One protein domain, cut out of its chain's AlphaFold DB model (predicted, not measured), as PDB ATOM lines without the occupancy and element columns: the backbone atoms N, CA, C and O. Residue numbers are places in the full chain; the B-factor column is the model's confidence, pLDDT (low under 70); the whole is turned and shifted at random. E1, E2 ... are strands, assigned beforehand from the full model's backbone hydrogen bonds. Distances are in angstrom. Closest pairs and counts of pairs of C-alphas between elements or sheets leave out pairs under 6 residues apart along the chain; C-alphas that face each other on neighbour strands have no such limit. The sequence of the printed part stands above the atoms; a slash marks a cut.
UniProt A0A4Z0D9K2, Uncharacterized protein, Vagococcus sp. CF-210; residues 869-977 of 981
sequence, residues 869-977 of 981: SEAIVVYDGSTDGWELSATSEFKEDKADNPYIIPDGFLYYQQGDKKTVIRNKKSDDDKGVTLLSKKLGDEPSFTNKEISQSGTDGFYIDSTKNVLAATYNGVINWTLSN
ATOM      1  N   SER A 869      30.072   5.769 -42.275       49.84
ATOM      2  CA  SER A 869      31.044   6.881 -42.330       49.84
ATOM      3  C   SER A 869      30.677   8.063 -43.258       49.84
ATOM      4  O   SER A 869      31.558   8.782 -43.721       49.84
ATOM      5  N   GLU A 870      29.390   8.268 -43.542       57.59
ATOM      6  CA  GLU A 870      28.849   9.059 -44.655       57.59
ATOM      7  C   GLU A 870      27.762  10.072 -44.226       57.59
ATOM      8  O   GLU A 870      27.036  10.602 -45.067       57.59
ATOM      9  N   ALA A 871      27.614  10.370 -42.929       60.56
ATOM     10  CA  ALA A 871      26.675  11.397 -42.465       60.56
ATOM     11  C   ALA A 871      27.204  12.217 -41.279       60.56
ATOM     12  O   ALA A 871      27.850  11.695 -40.371       60.56
ATOM     13  N   ILE A 872      26.875  13.513 -41.263       66.62
ATOM     14  CA  ILE A 872      27.093  14.390 -40.102       66.62
ATOM     15  C   ILE A 872      25.785  14.485 -39.323       66.62
ATOM     16  O   ILE A 872      24.758  14.875 -39.879       66.62
ATOM     17  N   VAL A 873      25.839  14.150 -38.034       63.97
ATOM     18  CA  VAL A 873      24.673  14.046 -37.150       63.97
ATOM     19  C   VAL A 873      24.691  15.163 -36.106       63.97
ATOM     20  O   VAL A 873      25.666  15.312 -35.372       63.97
ATOM     21  N   VAL A 874      23.592  15.911 -35.994       64.56
ATOM     22  CA  VAL A 874      23.342  16.867 -34.903       64.56
ATOM     23  C   VAL A 874      22.209  16.339 -34.023       64.56
ATOM     24  O   VAL A 874      21.130  16.014 -34.520       64.56
ATOM     25  N   TYR A 875      22.446  16.260 -32.712       66.06
ATOM     26  CA  TYR A 875      21.447  15.826 -31.735       66.06
ATOM     27  C   TYR A 875      20.601  17.013 -31.256       66.06
ATOM     28  O   TYR A 875      21.101  17.909 -30.572       66.06
ATOM     29  N   ASP A 876      19.315  17.028 -31.605       65.88
ATOM     30  CA  ASP A 876      18.411  18.146 -31.312       65.88
ATOM     31  C   ASP A 876      17.780  18.076 -29.901       65.88
ATOM     32  O   ASP A 876      16.566  17.959 -29.730       65.88
ATOM     33  N   GLY A 877      18.631  18.120 -28.870       62.38
ATOM     34  CA  GLY A 877      18.212  18.063 -27.462       62.38
ATOM     35  C   GLY A 877      17.815  19.406 -26.827       62.38
ATOM     36  O   GLY A 877      17.081  19.408 -25.842       62.38
ATOM     37  N   SER A 878      18.278  20.544 -27.365       65.38
ATOM     38  CA  SER A 878      18.096  21.865 -26.730       65.38
ATOM     39  C   SER A 878      16.816  22.595 -27.166       65.38
ATOM     40  O   SER A 878      16.305  22.412 -28.276       65.38
ATOM     41  N   THR A 879      16.320  23.472 -26.289       64.69
ATOM     42  CA  THR A 879      15.310  24.507 -26.579       64.69
ATOM     43  C   THR A 879      15.878  25.724 -27.319       64.69
ATOM     44  O   THR A 879      15.116  26.517 -27.876       64.69
ATOM     45  N   ASP A 880      17.201  25.891 -27.311       74.62
ATOM     46  CA  ASP A 880      17.890  27.006 -27.958       74.62
ATOM     47  C   ASP A 880      17.982  26.822 -29.477       74.62
ATOM     48  O   ASP A 880      18.099  25.708 -29.994       74.62
ATOM     49  N   GLY A 881      17.973  27.942 -30.203       78.06
ATOM     50  CA  GLY A 881      18.233  27.939 -31.639       78.06
ATOM     51  C   GLY A 881      19.710  27.675 -31.932       78.06
ATOM     52  O   GLY A 881      20.575  28.395 -31.427       78.06
ATOM     53  N   TRP A 882      19.979  26.676 -32.773       84.19
ATOM     54  CA  TRP A 882      21.310  26.279 -33.235       84.19
ATOM     55  C   TRP A 882      21.385  26.302 -34.764       84.19
ATOM     56  O   TRP A 882      20.379  26.112 -35.450       84.19
ATOM     57  N   GLU A 883      22.576  26.519 -35.320       86.69
ATOM     58  CA  GLU A 883      22.779  26.566 -36.773       86.69
ATOM     59  C   GLU A 883      24.076  25.865 -37.177       86.69
ATOM     60  O   GLU A 883      25.152  26.309 -36.785       86.69
ATOM     61  N   LEU A 884      23.987  24.811 -37.992       86.38
ATOM     62  CA  LEU A 884      25.135  24.190 -38.649       86.38
ATOM     63  C   LEU A 884      25.301  24.783 -40.052       86.38
ATOM     64  O   LEU A 884      24.479  24.572 -40.947       86.38
ATOM     65  N   SER A 885      26.397  25.511 -40.229       89.69
ATOM     66  CA  SER A 885      26.785  26.192 -41.463       89.69
ATOM     67  C   SER A 885      28.117  25.658 -42.002       89.69
ATOM     68  O   SER A 885      28.906  25.069 -41.256       89.69
ATOM     69  N   ALA A 886      28.371  25.874 -43.294       89.50
ATOM     70  CA  ALA A 886      29.643  25.536 -43.932       89.50
ATOM     71  C   ALA A 886      30.193  26.682 -44.796       89.50
ATOM     72  O   ALA A 886      29.457  27.383 -45.497       89.50
ATOM     73  N   THR A 887      31.513  26.832 -44.781       88.00
ATOM     74  CA  THR A 887      32.300  27.602 -45.758       88.00
ATOM     75  C   THR A 887      33.267  26.665 -46.473       88.00
ATOM     76  O   THR A 887      33.542  25.564 -45.993       88.00
ATOM     77  N   SER A 888      33.802  27.090 -47.613       87.56
ATOM     78  CA  SER A 888      34.943  26.423 -48.233       87.56
ATOM     79  C   SER A 888      36.108  27.383 -48.449       87.56
ATOM     80  O   SER A 888      35.917  28.588 -48.554       87.56
ATOM     81  N   GLU A 889      37.319  26.842 -48.500       85.94
ATOM     82  CA  GLU A 889      38.556  27.548 -48.827       85.94
ATOM     83  C   GLU A 889      39.286  26.741 -49.906       85.94
ATOM     84  O   GLU A 889      40.108  25.880 -49.596       85.94
ATOM     85  N   PHE A 890      38.945  26.980 -51.179       82.31
ATOM     86  CA  PHE A 890      39.589  26.341 -52.335       82.31
ATOM     87  C   PHE A 890      40.527  27.309 -53.054       82.31
ATOM     88  O   PHE A 890      40.091  28.359 -53.547       82.31
ATOM     89  N   LYS A 891      41.801  26.924 -53.163       82.75
ATOM     90  CA  LYS A 891      42.876  27.754 -53.718       82.75
ATOM     91  C   LYS A 891      43.890  26.928 -54.508       82.75
ATOM     92  O   LYS A 891      44.150  25.774 -54.173       82.75
ATOM     93  N   GLU A 892      44.441  27.514 -55.566       83.38
ATOM     94  CA  GLU A 892      45.530  26.903 -56.335       83.38
ATOM     95  C   GLU A 892      46.802  26.779 -55.485       83.38
ATOM     96  O   GLU A 892      47.140  27.687 -54.727       83.38
ATOM     97  N   ASP A 893      47.541  25.683 -55.655       74.56
ATOM     98  CA  ASP A 893      48.695  25.323 -54.817       74.56
ATOM     99  C   ASP A 893      49.996  26.119 -55.087       74.56
ATOM    100  O   ASP A 893      51.073  25.757 -54.612       74.56
ATOM    101  N   LYS A 894      49.937  27.204 -55.874       74.81
ATOM    102  CA  LYS A 894      51.110  28.030 -56.222       74.81
ATOM    103  C   LYS A 894      51.283  29.204 -55.254       74.81
ATOM    104  O   LYS A 894      50.392  30.037 -55.109       74.81
ATOM    105  N   ALA A 895      52.465  29.290 -54.644       52.84
ATOM    106  CA  ALA A 895      52.741  30.151 -53.491       52.84
ATOM    107  C   ALA A 895      52.594  31.669 -53.730       52.84
ATOM    108  O   ALA A 895      52.221  32.385 -52.804       52.84
ATOM    109  N   ASP A 896      52.875  32.165 -54.941       59.94
ATOM    110  CA  ASP A 896      53.059  33.609 -55.168       59.94
ATOM    111  C   ASP A 896      51.769  34.387 -55.490       59.94
ATOM    112  O   ASP A 896      51.740  35.604 -55.327       59.94
ATOM    113  N   ASN A 897      50.718  33.720 -55.980       67.56
ATOM    114  CA  ASN A 897      49.382  34.289 -56.238       67.56
ATOM    115  C   ASN A 897      48.369  33.140 -56.455       67.56
ATOM    116  O   ASN A 897      48.156  32.726 -57.598       67.56
ATOM    117  N   PRO A 898      47.754  32.588 -55.395       70.75
ATOM    118  CA  PRO A 898      46.845  31.453 -55.530       70.75
ATOM    119  C   PRO A 898      45.510  31.863 -56.173       70.75
ATOM    120  O   PRO A 898      44.810  32.746 -55.673       70.75
ATOM    121  N   TYR A 899      45.108  31.188 -57.256       75.94
ATOM    122  CA  TYR A 899      43.786  31.379 -57.855       75.94
ATOM    123  C   TYR A 899      42.684  30.871 -56.913       75.94
ATOM    124  O   TYR A 899      42.620  29.681 -56.598       75.94
ATOM    125  N   ILE A 900      41.805  31.775 -56.473       77.69
ATOM    126  CA  ILE A 900      40.641  31.464 -55.634       77.69
ATOM    127  C   ILE A 900      39.507  30.965 -56.534       77.69
ATOM    128  O   ILE A 900      39.061  31.678 -57.436       77.69
ATOM    129  N   ILE A 901      39.016  29.751 -56.281       79.75
ATOM    130  CA  ILE A 901      37.919  29.157 -57.059       79.75
ATOM    131  C   ILE A 901      36.617  29.985 -56.903       79.75
ATOM    132  O   ILE A 901      36.299  30.406 -55.787       79.75
ATOM    133  N   PRO A 902      35.830  30.219 -57.977       80.88
ATOM    134  CA  PRO A 902      34.576  30.977 -57.909       80.88
ATOM    135  C   PRO A 902      33.475  30.313 -57.059       80.88
ATOM    136  O   PRO A 902      33.392  29.090 -56.939       80.88
ATOM    137  N   ASP A 903      32.568  31.138 -56.522       82.31
ATOM    138  CA  ASP A 903      31.403  30.667 -55.758       82.31
ATOM    139  C   ASP A 903      30.501  29.749 -56.591       82.31
ATOM    140  O   ASP A 903      30.277  29.970 -57.784       82.31
ATOM    141  N   GLY A 904      29.939  28.729 -55.942       80.94
ATOM    142  CA  GLY A 904      29.110  27.732 -56.617       80.94
ATOM    143  C   GLY A 904      29.891  26.638 -57.335       80.94
ATOM    144  O   GLY A 904      29.256  25.823 -57.995       80.94
ATOM    145  N   PHE A 905      31.221  26.588 -57.193       86.31
ATOM    146  CA  PHE A 905      32.005  25.384 -57.479       86.31
ATOM    147  C   PHE A 905      31.680  24.252 -56.499       86.31
ATOM    148  O   PHE A 905      31.460  23.134 -56.937       86.31
ATOM    149  N   LEU A 906      31.587  24.528 -55.194       90.06
ATOM    150  CA  LEU A 906      31.088  23.558 -54.215       90.06
ATOM    151  C   LEU A 906      29.607  23.827 -53.919       90.06
ATOM    152  O   LEU A 906      29.185  24.977 -53.765       90.06
ATOM    153  N   TYR A 907      28.812  22.769 -53.792       91.56
ATOM    154  CA  TYR A 907      27.447  22.842 -53.276       91.56
ATOM    155  C   TYR A 907      27.107  21.618 -52.425       91.56
ATOM    156  O   TYR A 907      27.622  20.531 -52.668       91.56
ATOM    157  N   TYR A 908      26.221  21.803 -51.447       91.50
ATOM    158  CA  TYR A 908      25.500  20.706 -50.808       91.50
ATOM    159  C   TYR A 908      24.160  20.505 -51.519       91.50
ATOM    160  O   TYR A 908      23.493  21.487 -51.856       91.50
ATOM    161  N   GLN A 909      23.748  19.264 -51.748       92.25
ATOM    162  CA  GLN A 909      22.434  18.924 -52.290       92.25
ATOM    163  C   GLN A 909      21.649  18.088 -51.279       92.25
ATOM    164  O   GLN A 909      22.222  17.221 -50.623       92.25
ATOM    165  N   GLN A 910      20.351  18.369 -51.158       88.62
ATOM    166  CA  GLN A 910      19.421  17.609 -50.324       88.62
ATOM    167  C   GLN A 910      18.071  17.509 -51.046       88.62
ATOM    168  O   GLN A 910      17.373  18.521 -51.192       88.62
ATOM    169  N   GLY A 911      17.737  16.331 -51.576       87.81
ATOM    170  CA  GLY A 911      16.735  16.186 -52.634       87.81
ATOM    171  C   GLY A 911      16.986  17.172 -53.785       87.81
ATOM    172  O   GLY A 911      18.127  17.456 -54.148       87.81
ATOM    173  N   ASP A 912      15.926  17.794 -54.301       88.81
ATOM    174  CA  ASP A 912      16.019  18.795 -55.379       88.81
ATOM    175  C   ASP A 912      16.714  20.120 -54.966       88.81
ATOM    176  O   ASP A 912      16.911  21.018 -55.792       88.81
ATOM    177  N   LYS A 913      17.068  20.307 -53.683       90.62
ATOM    178  CA  LYS A 913      17.580  21.584 -53.157       90.62
ATOM    179  C   LYS A 913      19.111  21.661 -53.207       90.62
ATOM    180  O   LYS A 913      19.806  21.316 -52.250       90.62
ATOM    181  N   LYS A 914      19.636  22.260 -54.278       92.06
ATOM    182  CA  LYS A 914      21.044  22.686 -54.389       92.06
ATOM    183  C   LYS A 914      21.334  23.947 -53.558       92.06
ATOM    184  O   LYS A 914      20.804  25.024 -53.824       92.06
ATOM    185  N   THR A 915      22.224  23.819 -52.577       91.81
ATOM    186  CA  THR A 915      22.689  24.873 -51.662       91.81
ATOM    187  C   THR A 915      24.167  25.169 -51.936       91.81
ATOM    188  O   THR A 915      25.047  24.402 -51.556       91.81
ATOM    189  N   VAL A 916      24.455  26.272 -52.633       90.88
ATOM    190  CA  VAL A 916      25.831  26.690 -52.970       90.88
ATOM    191  C   VAL A 916      26.644  26.975 -51.707       90.88
ATOM    192  O   VAL A 916      26.240  27.818 -50.909       90.88
ATOM    193  N   ILE A 917      27.815  26.347 -51.579       89.50
ATOM    194  CA  ILE A 917      28.821  26.714 -50.579       89.50
ATOM    195  C   ILE A 917      29.710  27.800 -51.192       89.50
ATOM    196  O   ILE A 917      30.116  27.711 -52.355       89.50
ATOM    197  N   ARG A 918      29.981  28.856 -50.425       84.44
ATOM    198  CA  ARG A 918      30.816  29.978 -50.871       84.44
ATOM    199  C   ARG A 918      32.275  29.742 -50.523       84.44
ATOM    200  O   ARG A 918      32.566  29.165 -49.474       84.44
ATOM    201  N   ASN A 919      33.157  30.246 -51.380       81.81
ATOM    202  CA  ASN A 919      34.584  30.282 -51.095       81.81
ATOM    203  C   ASN A 919      34.851  31.507 -50.204       81.81
ATOM    204  O   ASN A 919      34.514  32.631 -50.591       81.81
ATOM    205  N   LYS A 920      35.382  31.287 -49.001       76.06
ATOM    206  CA  LYS A 920      35.560  32.300 -47.955       76.06
ATOM    207  C   LYS A 920      36.532  33.382 -48.436       76.06
ATOM    208  O   LYS A 920      37.679  33.091 -48.771       76.06
ATOM    209  N   LYS A 921      36.077  34.636 -48.474       65.56
ATOM    210  CA  LYS A 921      36.853  35.793 -48.966       65.56
ATOM    211  C   LYS A 921      37.301  36.725 -47.846       65.56
ATOM    212  O   LYS A 921      38.184  37.551 -48.060       65.56
ATOM    213  N   SER A 922      36.705  36.592 -46.666       62.38
ATOM    214  CA  SER A 922      37.056  37.324 -45.449       62.38
ATOM    215  C   SER A 922      36.680  36.515 -44.205       62.38
ATOM    216  O   SER A 922      35.892  35.576 -44.290       62.38
ATOM    217  N   ASP A 923      37.200  36.885 -43.035       60.56
ATOM    218  CA  ASP A 923      36.776  36.277 -41.763       60.56
ATOM    219  C   ASP A 923      35.345  36.671 -41.339       60.56
ATOM    220  O   ASP A 923      34.768  36.027 -40.465       60.56
ATOM    221  N   ASP A 924      34.739  37.664 -42.003       61.03
ATOM    222  CA  ASP A 924      33.334  38.061 -41.825       61.03
ATOM    223  C   ASP A 924      32.338  37.211 -42.653       61.03
ATOM    224  O   ASP A 924      31.121  37.342 -42.470       61.03
ATOM    225  N   ASP A 925      32.811  36.333 -43.553       73.06
ATOM    226  CA  ASP A 925      31.957  35.425 -44.337       73.06
ATOM    227  C   ASP A 925      31.345  34.333 -43.444       73.06
ATOM    228  O   ASP A 925      31.840  33.208 -43.335       73.06
ATOM    229  N   LYS A 926      30.208  34.662 -42.824       68.38
ATOM    230  CA  LYS A 926      29.345  33.686 -42.150       68.38
ATOM    231  C   LYS A 926      28.942  32.593 -43.141       68.38
ATOM    232  O   LYS A 926      28.453  32.890 -44.233       68.38
ATOM    233  N   GLY A 927      29.161  31.341 -42.740       82.38
ATOM    234  CA  GLY A 927      28.934  30.172 -43.582       82.38
ATOM    235  C   GLY A 927      27.502  30.036 -44.078       82.38
ATOM    236  O   GLY A 927      26.560  30.610 -43.535       82.38
ATOM    237  N   VAL A 928      27.333  29.241 -45.129       87.62
ATOM    238  CA  VAL A 928      26.010  28.955 -45.677       87.62
ATOM    239  C   VAL A 928      25.330  27.923 -44.786       87.62
ATOM    240  O   VAL A 928      25.846  26.822 -44.595       87.62
ATOM    241  N   THR A 929      24.177  28.296 -44.236       89.31
ATOM    242  CA  THR A 929      23.322  27.450 -43.400       89.31
ATOM    243  C   THR A 929      22.943  26.155 -44.118       89.31
ATOM    244  O   THR A 929      22.320  26.191 -45.184       89.31
ATOM    245  N   LEU A 930      23.268  25.010 -43.516       87.69
ATOM    246  CA  LEU A 930      22.881  23.684 -44.007       87.69
ATOM    247  C   LEU A 930      21.709  23.128 -43.197       87.69
ATOM    248  O   LEU A 930      20.683  22.763 -43.768       87.69
ATOM    249  N   LEU A 931      21.838  23.146 -41.868       86.19
ATOM    250  CA  LEU A 931      20.784  22.797 -40.918       86.19
ATOM    251  C   LEU A 931      20.623  23.929 -39.899       86.19
ATOM    252  O   LEU A 931      21.602  24.545 -39.484       86.19
ATOM    253  N   SER A 932      19.392  24.188 -39.467       85.75
ATOM    254  CA  SER A 932      19.102  25.193 -38.443       85.75
ATOM    255  C   SER A 932      17.863  24.823 -37.644       85.75
ATOM    256  O   SER A 932      16.867  24.403 -38.240       85.75
ATOM    257  N   LYS A 933      17.883  25.113 -36.348       81.25
ATOM    258  CA  LYS A 933      16.705  25.172 -35.486       81.25
ATOM    259  C   LYS A 933      16.477  26.600 -35.013       81.25
ATOM    260  O   LYS A 933      17.426  27.305 -34.676       81.25
ATOM    261  N   LYS A 934      15.222  27.037 -34.960       82.12
ATOM    262  CA  LYS A 934      14.860  28.346 -34.413       82.12
ATOM    263  C   LYS A 934      14.604  28.232 -32.916       82.12
ATOM    264  O   LYS A 934      14.093  27.232 -32.422       82.12
ATOM    265  N   LEU A 935      14.932  29.302 -32.200       76.31
ATOM    266  CA  LEU A 935      14.588  29.445 -30.789       76.31
ATOM    267  C   LEU A 935      13.065  29.307 -30.615       76.31
ATOM    268  O   LEU A 935      12.310  30.089 -31.195       76.31
ATOM    269  N   GLY A 936      12.635  28.327 -29.819       68.75
ATOM    270  CA  GLY A 936      11.216  28.022 -29.603       68.75
ATOM    271  C   GLY A 936      10.594  27.002 -30.568       68.75
ATOM    272  O   GLY A 936       9.402  26.734 -30.437       68.75
ATOM    273  N   ASP A 937      11.359  26.404 -31.488       75.12
ATOM    274  CA  ASP A 937      10.950  25.139 -32.112       75.12
ATOM    275  C   ASP A 937      10.971  24.027 -31.035       75.12
ATOM    276  O   ASP A 937      11.941  23.908 -30.281       75.12
ATOM    277  N   GLU A 938       9.917  23.204 -30.958       70.38
ATOM    278  CA  GLU A 938       9.794  22.109 -29.973       70.38
ATOM    279  C   GLU A 938      11.037  21.182 -29.967       70.38
ATOM    280  O   GLU A 938      11.603  20.901 -31.032       70.38
ATOM    281  N   PRO A 939      11.496  20.677 -28.801       62.28
ATOM    282  CA  PRO A 939      12.635  19.761 -28.710       62.28
ATOM    283  C   PRO A 939      12.320  18.422 -29.383       62.28
ATOM    284  O   PRO A 939      11.669  17.541 -28.818       62.28
ATOM    285  N   SER A 940      12.800  18.259 -30.616       62.22
ATOM    286  CA  SER A 940      12.667  17.014 -31.354       62.22
ATOM    287  C   SER A 940      13.891  16.145 -31.094       62.22
ATOM    288  O   SER A 940      14.848  16.237 -31.850       62.22
ATOM    289  N   PHE A 941      13.846  15.287 -30.062       59.72
ATOM    290  CA  PHE A 941      14.893  14.308 -29.688       59.72
ATOM    291  C   PHE A 941      15.173  13.285 -30.810       59.72
ATOM    292  O   PHE A 941      14.848  12.103 -30.734       59.72
ATOM    293  N   THR A 942      15.721  13.786 -31.905       63.31
ATOM    294  CA  THR A 942      15.840  13.173 -33.218       63.31
ATOM    295  C   THR A 942      17.135  13.678 -33.824       63.31
ATOM    296  O   THR A 942      17.446  14.870 -33.753       63.31
ATOM    297  N   ASN A 943      17.883  12.774 -34.437       66.38
ATOM    298  CA  ASN A 943      19.047  13.142 -35.218       66.38
ATOM    299  C   ASN A 943      18.614  14.037 -36.388       66.38
ATOM    300  O   ASN A 943      17.673  13.708 -37.113       66.38
ATOM    301  N   LYS A 944      19.297  15.169 -36.584       72.12
ATOM    302  CA  LYS A 944      19.282  15.896 -37.859       72.12
ATOM    303  C   LYS A 944      20.549  15.520 -38.610       72.12
ATOM    304  O   LYS A 944      21.641  15.656 -38.062       72.12
ATOM    305  N   GLU A 945      20.399  15.033 -39.833       76.25
ATOM    306  CA  GLU A 945      21.481  14.369 -40.558       76.25
ATOM    307  C   GLU A 945      21.763  15.078 -41.887       76.25
ATOM    308  O   GLU A 945      20.845  15.408 -42.643       76.25
ATOM    309  N   ILE A 946      23.045  15.324 -42.163       81.56
ATOM    310  CA  ILE A 946      23.552  15.759 -43.468       81.56
ATOM    311  C   ILE A 946      24.042  14.502 -44.191       81.56
ATOM    312  O   ILE A 946      25.185  14.081 -43.999       81.56
ATOM    313  N   SER A 947      23.162  13.895 -44.990       80.19
ATOM    314  CA  SER A 947      23.465  12.722 -45.826       80.19
ATOM    315  C   SER A 947      24.556  13.034 -46.856       80.19
ATOM    316  O   SER A 947      24.548  14.132 -47.420       80.19
ATOM    317  N   GLN A 948      25.451  12.069 -47.102       80.12
ATOM    318  CA  GLN A 948      26.308  11.960 -48.298       80.12
ATOM    319  C   GLN A 948      25.895  10.799 -49.229       80.12
ATOM    320  O   GLN A 948      26.635  10.445 -50.144       80.12
ATOM    321  N   SER A 949      24.740  10.176 -48.977       77.38
ATOM    322  CA  SER A 949      24.280   8.986 -49.696       77.38
ATOM    323  C   SER A 949      23.328   9.313 -50.856       77.38
ATOM    324  O   SER A 949      22.376  10.088 -50.725       77.38
ATOM    325  N   GLY A 950      23.559   8.665 -52.003       80.94
ATOM    326  CA  GLY A 950      22.689   8.737 -53.180       80.94
ATOM    327  C   GLY A 950      22.763  10.076 -53.920       80.94
ATOM    328  O   GLY A 950      23.770  10.392 -54.551       80.94
ATOM    329  N   THR A 951      21.659  10.829 -53.896       83.75
ATOM    330  CA  THR A 951      21.506  12.152 -54.537       83.75
ATOM    331  C   THR A 951      21.817  13.327 -53.610       83.75
ATOM    332  O   THR A 951      21.754  14.481 -54.042       83.75
ATOM    333  N   ASP A 952      22.100  13.041 -52.341       87.88
ATOM    334  CA  ASP A 952      22.233  14.021 -51.273       87.88
ATOM    335  C   ASP A 952      23.675  13.973 -50.760       87.88
ATOM    336  O   ASP A 952      24.156  12.912 -50.374       87.88
ATOM    337  N   GLY A 953      24.385  15.102 -50.784       89.00
ATOM    338  CA  GLY A 953      25.832  15.117 -50.562       89.00
ATOM    339  C   GLY A 953      26.522  16.409 -50.991       89.00
ATOM    340  O   GLY A 953      25.879  17.350 -51.470       89.00
ATOM    341  N   PHE A 954      27.841  16.476 -50.801       88.75
ATOM    342  CA  PHE A 954      28.680  17.542 -51.357       88.75
ATOM    343  C   PHE A 954      29.128  17.201 -52.770       88.75
ATOM    344  O   PHE A 954      29.724  16.158 -53.022       88.75
ATOM    345  N   TYR A 955      28.888  18.134 -53.684       89.62
ATOM    346  CA  TYR A 955      29.174  17.973 -55.099       89.62
ATOM    347  C   TYR A 955      30.001  19.144 -55.625       89.62
ATOM    348  O   TYR A 955      29.828  20.299 -55.217       89.62
ATOM    349  N   ILE A 956      30.875  18.832 -56.581       88.50
ATOM    350  CA  ILE A 956      31.655  19.813 -57.330       88.50
ATOM    351  C   ILE A 956      30.949  20.100 -58.660       88.50
ATOM    352  O   ILE A 956      30.647  19.207 -59.447       88.50
ATOM    353  N   ASP A 957      30.673  21.373 -58.910       86.69
ATOM    354  CA  ASP A 957      30.079  21.902 -60.131       86.69
ATOM    355  C   ASP A 957      31.182  22.104 -61.183       86.69
ATOM    356  O   ASP A 957      31.742  23.189 -61.356       86.69
ATOM    357  N   SER A 958      31.512  21.019 -61.884       71.00
ATOM    358  CA  SER A 958      32.541  20.980 -62.932       71.00
ATOM    359  C   SER A 958      32.239  21.866 -64.149       71.00
ATOM    360  O   SER A 958      33.101  22.028 -65.009       71.00
ATOM    361  N   THR A 959      31.052  22.486 -64.228       70.56
ATOM    362  CA  THR A 959      30.720  23.461 -65.280       70.56
ATOM    363  C   THR A 959      31.195  24.878 -64.950       70.56
ATOM    364  O   THR A 959      30.960  25.797 -65.740       70.56
ATOM    365  N   LYS A 960      31.803  25.116 -63.779       70.81
ATOM    366  CA  LYS A 960      32.474  26.389 -63.485       70.81
ATOM    367  C   LYS A 960      33.834  26.427 -64.173       70.81
ATOM    368  O   LYS A 960      34.614  25.487 -64.072       70.81
ATOM    369  N   ASN A 961      34.134  27.549 -64.826       68.94
ATOM    370  CA  ASN A 961      35.428  27.797 -65.460       68.94
ATOM    371  C   ASN A 961      36.527  27.937 -64.393       68.94
ATOM    372  O   ASN A 961      36.795  29.036 -63.909       68.94
ATOM    373  N   VAL A 962      37.137  26.813 -64.029       76.19
ATOM    374  CA  VAL A 962      38.330  26.716 -63.182       76.19
ATOM    375  C   VAL A 962      39.537  26.448 -64.088       76.19
ATOM    376  O   VAL A 962      39.405  25.801 -65.127       76.19
ATOM    377  N   LEU A 963      40.708  26.989 -63.744       75.12
ATOM    378  CA  LEU A 963      41.930  26.776 -64.528       75.12
ATOM    379  C   LEU A 963      42.467  25.353 -64.299       75.12
ATOM    380  O   LEU A 963      42.243  24.756 -63.253       75.12
ATOM    381  N   ALA A 964      43.193  24.794 -65.268       78.38
ATOM    382  CA  ALA A 964      43.802  23.473 -65.115       78.38
ATOM    383  C   ALA A 964      45.019  23.541 -64.169       78.38
ATOM    384  O   ALA A 964      46.121  23.899 -64.586       78.38
ATOM    385  N   ALA A 965      44.808  23.222 -62.889       80.00
ATOM    386  CA  ALA A 965      45.828  23.225 -61.842       80.00
ATOM    387  C   ALA A 965      45.457  22.284 -60.681       80.00
ATOM    388  O   ALA A 965      44.321  21.820 -60.581       80.00
ATOM    389  N   THR A 966      46.410  22.034 -59.779       79.69
ATOM    390  CA  THR A 966      46.136  21.426 -58.468       79.69
ATOM    391  C   THR A 966      45.531  22.476 -57.538       79.69
ATOM    392  O   THR A 966      46.088  23.567 -57.385       79.69
ATOM    393  N   TYR A 967      44.418  22.130 -56.895       79.44
ATOM    394  CA  TYR A 967      43.754  22.959 -55.893       79.44
ATOM    395  C   TYR A 967      43.690  22.214 -54.569       79.44
ATOM    396  O   TYR A 967      43.192  21.091 -54.524       79.44
ATOM    397  N   ASN A 968      44.124  22.869 -53.496       80.56
ATOM    398  CA  ASN A 968      43.856  22.406 -52.142       80.56
ATOM    399  C   ASN A 968      42.588  23.084 -51.615       80.56
ATOM    400  O   ASN A 968      42.369  24.284 -51.814       80.56
ATOM    401  N   GLY A 969      41.733  22.283 -50.978       80.00
ATOM    402  CA  GLY A 969      40.405  22.675 -50.524       80.00
ATOM    403  C   GLY A 969      40.155  22.260 -49.082       80.00
ATOM    404  O   GLY A 969      40.331  21.096 -48.738       80.00
ATOM    405  N   VAL A 970      39.705  23.201 -48.254       83.56
ATOM    406  CA  VAL A 970      39.190  22.923 -46.904       83.56
ATOM    407  C   VAL A 970      37.695  23.236 -46.877       83.56
ATOM    408  O   VAL A 970      37.268  24.243 -47.439       83.56
ATOM    409  N   ILE A 971      36.890  22.393 -46.229       82.81
ATOM    410  CA  ILE A 971      35.488  22.693 -45.906       82.81
ATOM    411  C   ILE A 971      35.423  22.936 -44.400       82.81
ATOM    412  O   ILE A 971      35.641  22.020 -43.607       82.81
ATOM    413  N   ASN A 972      35.159  24.183 -44.019       83.69
ATOM    414  CA  ASN A 972      35.129  24.627 -42.632       83.69
ATOM    415  C   ASN A 972      33.681  24.641 -42.132       83.69
ATOM    416  O   ASN A 972      32.823  25.347 -42.670       83.69
ATOM    417  N   TRP A 973      33.427  23.860 -41.087       84.81
ATOM    418  CA  TRP A 973      32.113  23.666 -40.478       84.81
ATOM    419  C   TRP A 973      31.956  24.556 -39.252       84.81
ATOM    420  O   TRP A 973      32.906  24.766 -38.498       84.81
ATOM    421  N   THR A 974      30.760  25.083 -39.012       85.50
ATOM    422  CA  THR A 974      30.489  25.903 -37.825       85.50
ATOM    423  C   THR A 974      29.079  25.649 -37.320       85.50
ATOM    424  O   THR A 974      28.104  26.046 -37.959       85.50
ATOM    425  N   LEU A 975      28.991  24.999 -36.155       82.81
ATOM    426  CA  LEU A 975      27.775  24.891 -35.355       82.81
ATOM    427  C   LEU A 975      27.701  26.104 -34.418       82.81
ATOM    428  O   LEU A 975      28.372  26.137 -33.387       82.81
ATOM    429  N   SER A 976      26.917  27.119 -34.786       78.31
ATOM    430  CA  SER A 976      26.607  28.224 -33.879       78.31
ATOM    431  C   SER A 976      25.578  27.759 -32.847       78.31
ATOM    432  O   SER A 976      24.594  27.112 -33.208       78.31
ATOM    433  N   ASN A 977      25.850  28.066 -31.574       70.88
ATOM    434  CA  ASN A 977      25.222  27.475 -30.389       70.88
ATOM    435  C   ASN A 977      25.249  25.935 -30.410       70.88
ATOM    436  O   ASN A 977      24.360  25.282 -30.950       70.88
TER     437      ASN A 977
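AT A GLANCE: This is residues 869 to 977 of the 981 residues of an uncharacterized protein of Vagococcus sp. CF-210 (UniProt A0A4Z0D9K2). Three small sheets are set as a loose, elongated triangle: a long ribbon of E2 and E8, with E5 beside part of E2, makes the base, and the sheet E4 - E3 - E7 and the pair E1 and E6 make two sides that rise like a roof to a corner between E6 and E7. The printed part has 109 residues with no named helix and eight strands, E1 to E8 in order along it. The three-stranded sheets run E5 - E2 - E8 and E4 - E3 - E7, all antiparallel. The class is all strand, though named strands hold just 49 residues; the whole is only just loose, close to compact, with a radius of gyration of the C-alphas of 15.9 A and spans of 50 by 32 by 23 A.

HOW THE PARTS SIT: E1, residues 871 to 875, is antiparallel to E6, residues 943 to 947, with N 874 and O 944 2.9 A apart. E2, residues 883 to 892, is an inner strand between E8, residues 967 to 976 (N 889 and O 970, 2.8 A), and E5, residues 928 to 932 (N 884 and O 931, 2.8 A). E3, residues 906 to 910, and E4, residues 913 to 917, form a hairpin, with N 915 and O 908 2.8 A apart. E7, residues 953 to 956, is the other neighbour of E3, with N 955 and O 907 2.9 A apart. The closest C-alphas of E4 and E5, Ile 917 and Val 928, are 6.1 A apart. E1 and E8 are apart.

IN THESE COORDINATES: E1 begins at C-alpha 871 (26.675, 11.397, -42.465). E2 measures 30.0 A and E8 28.4 A, ending at C-alpha 976 (26.607, 28.224, -33.879).

THE WHOLE: The two farthest C-alphas, Asp 896 and Glu 938, are 51.4 A apart. The printed part has no cut. The link E2 to E3 is long, 13 residues. Mean pLDDT of the printed part is 77.8; 26 residues are under 70, among them 869 to 879.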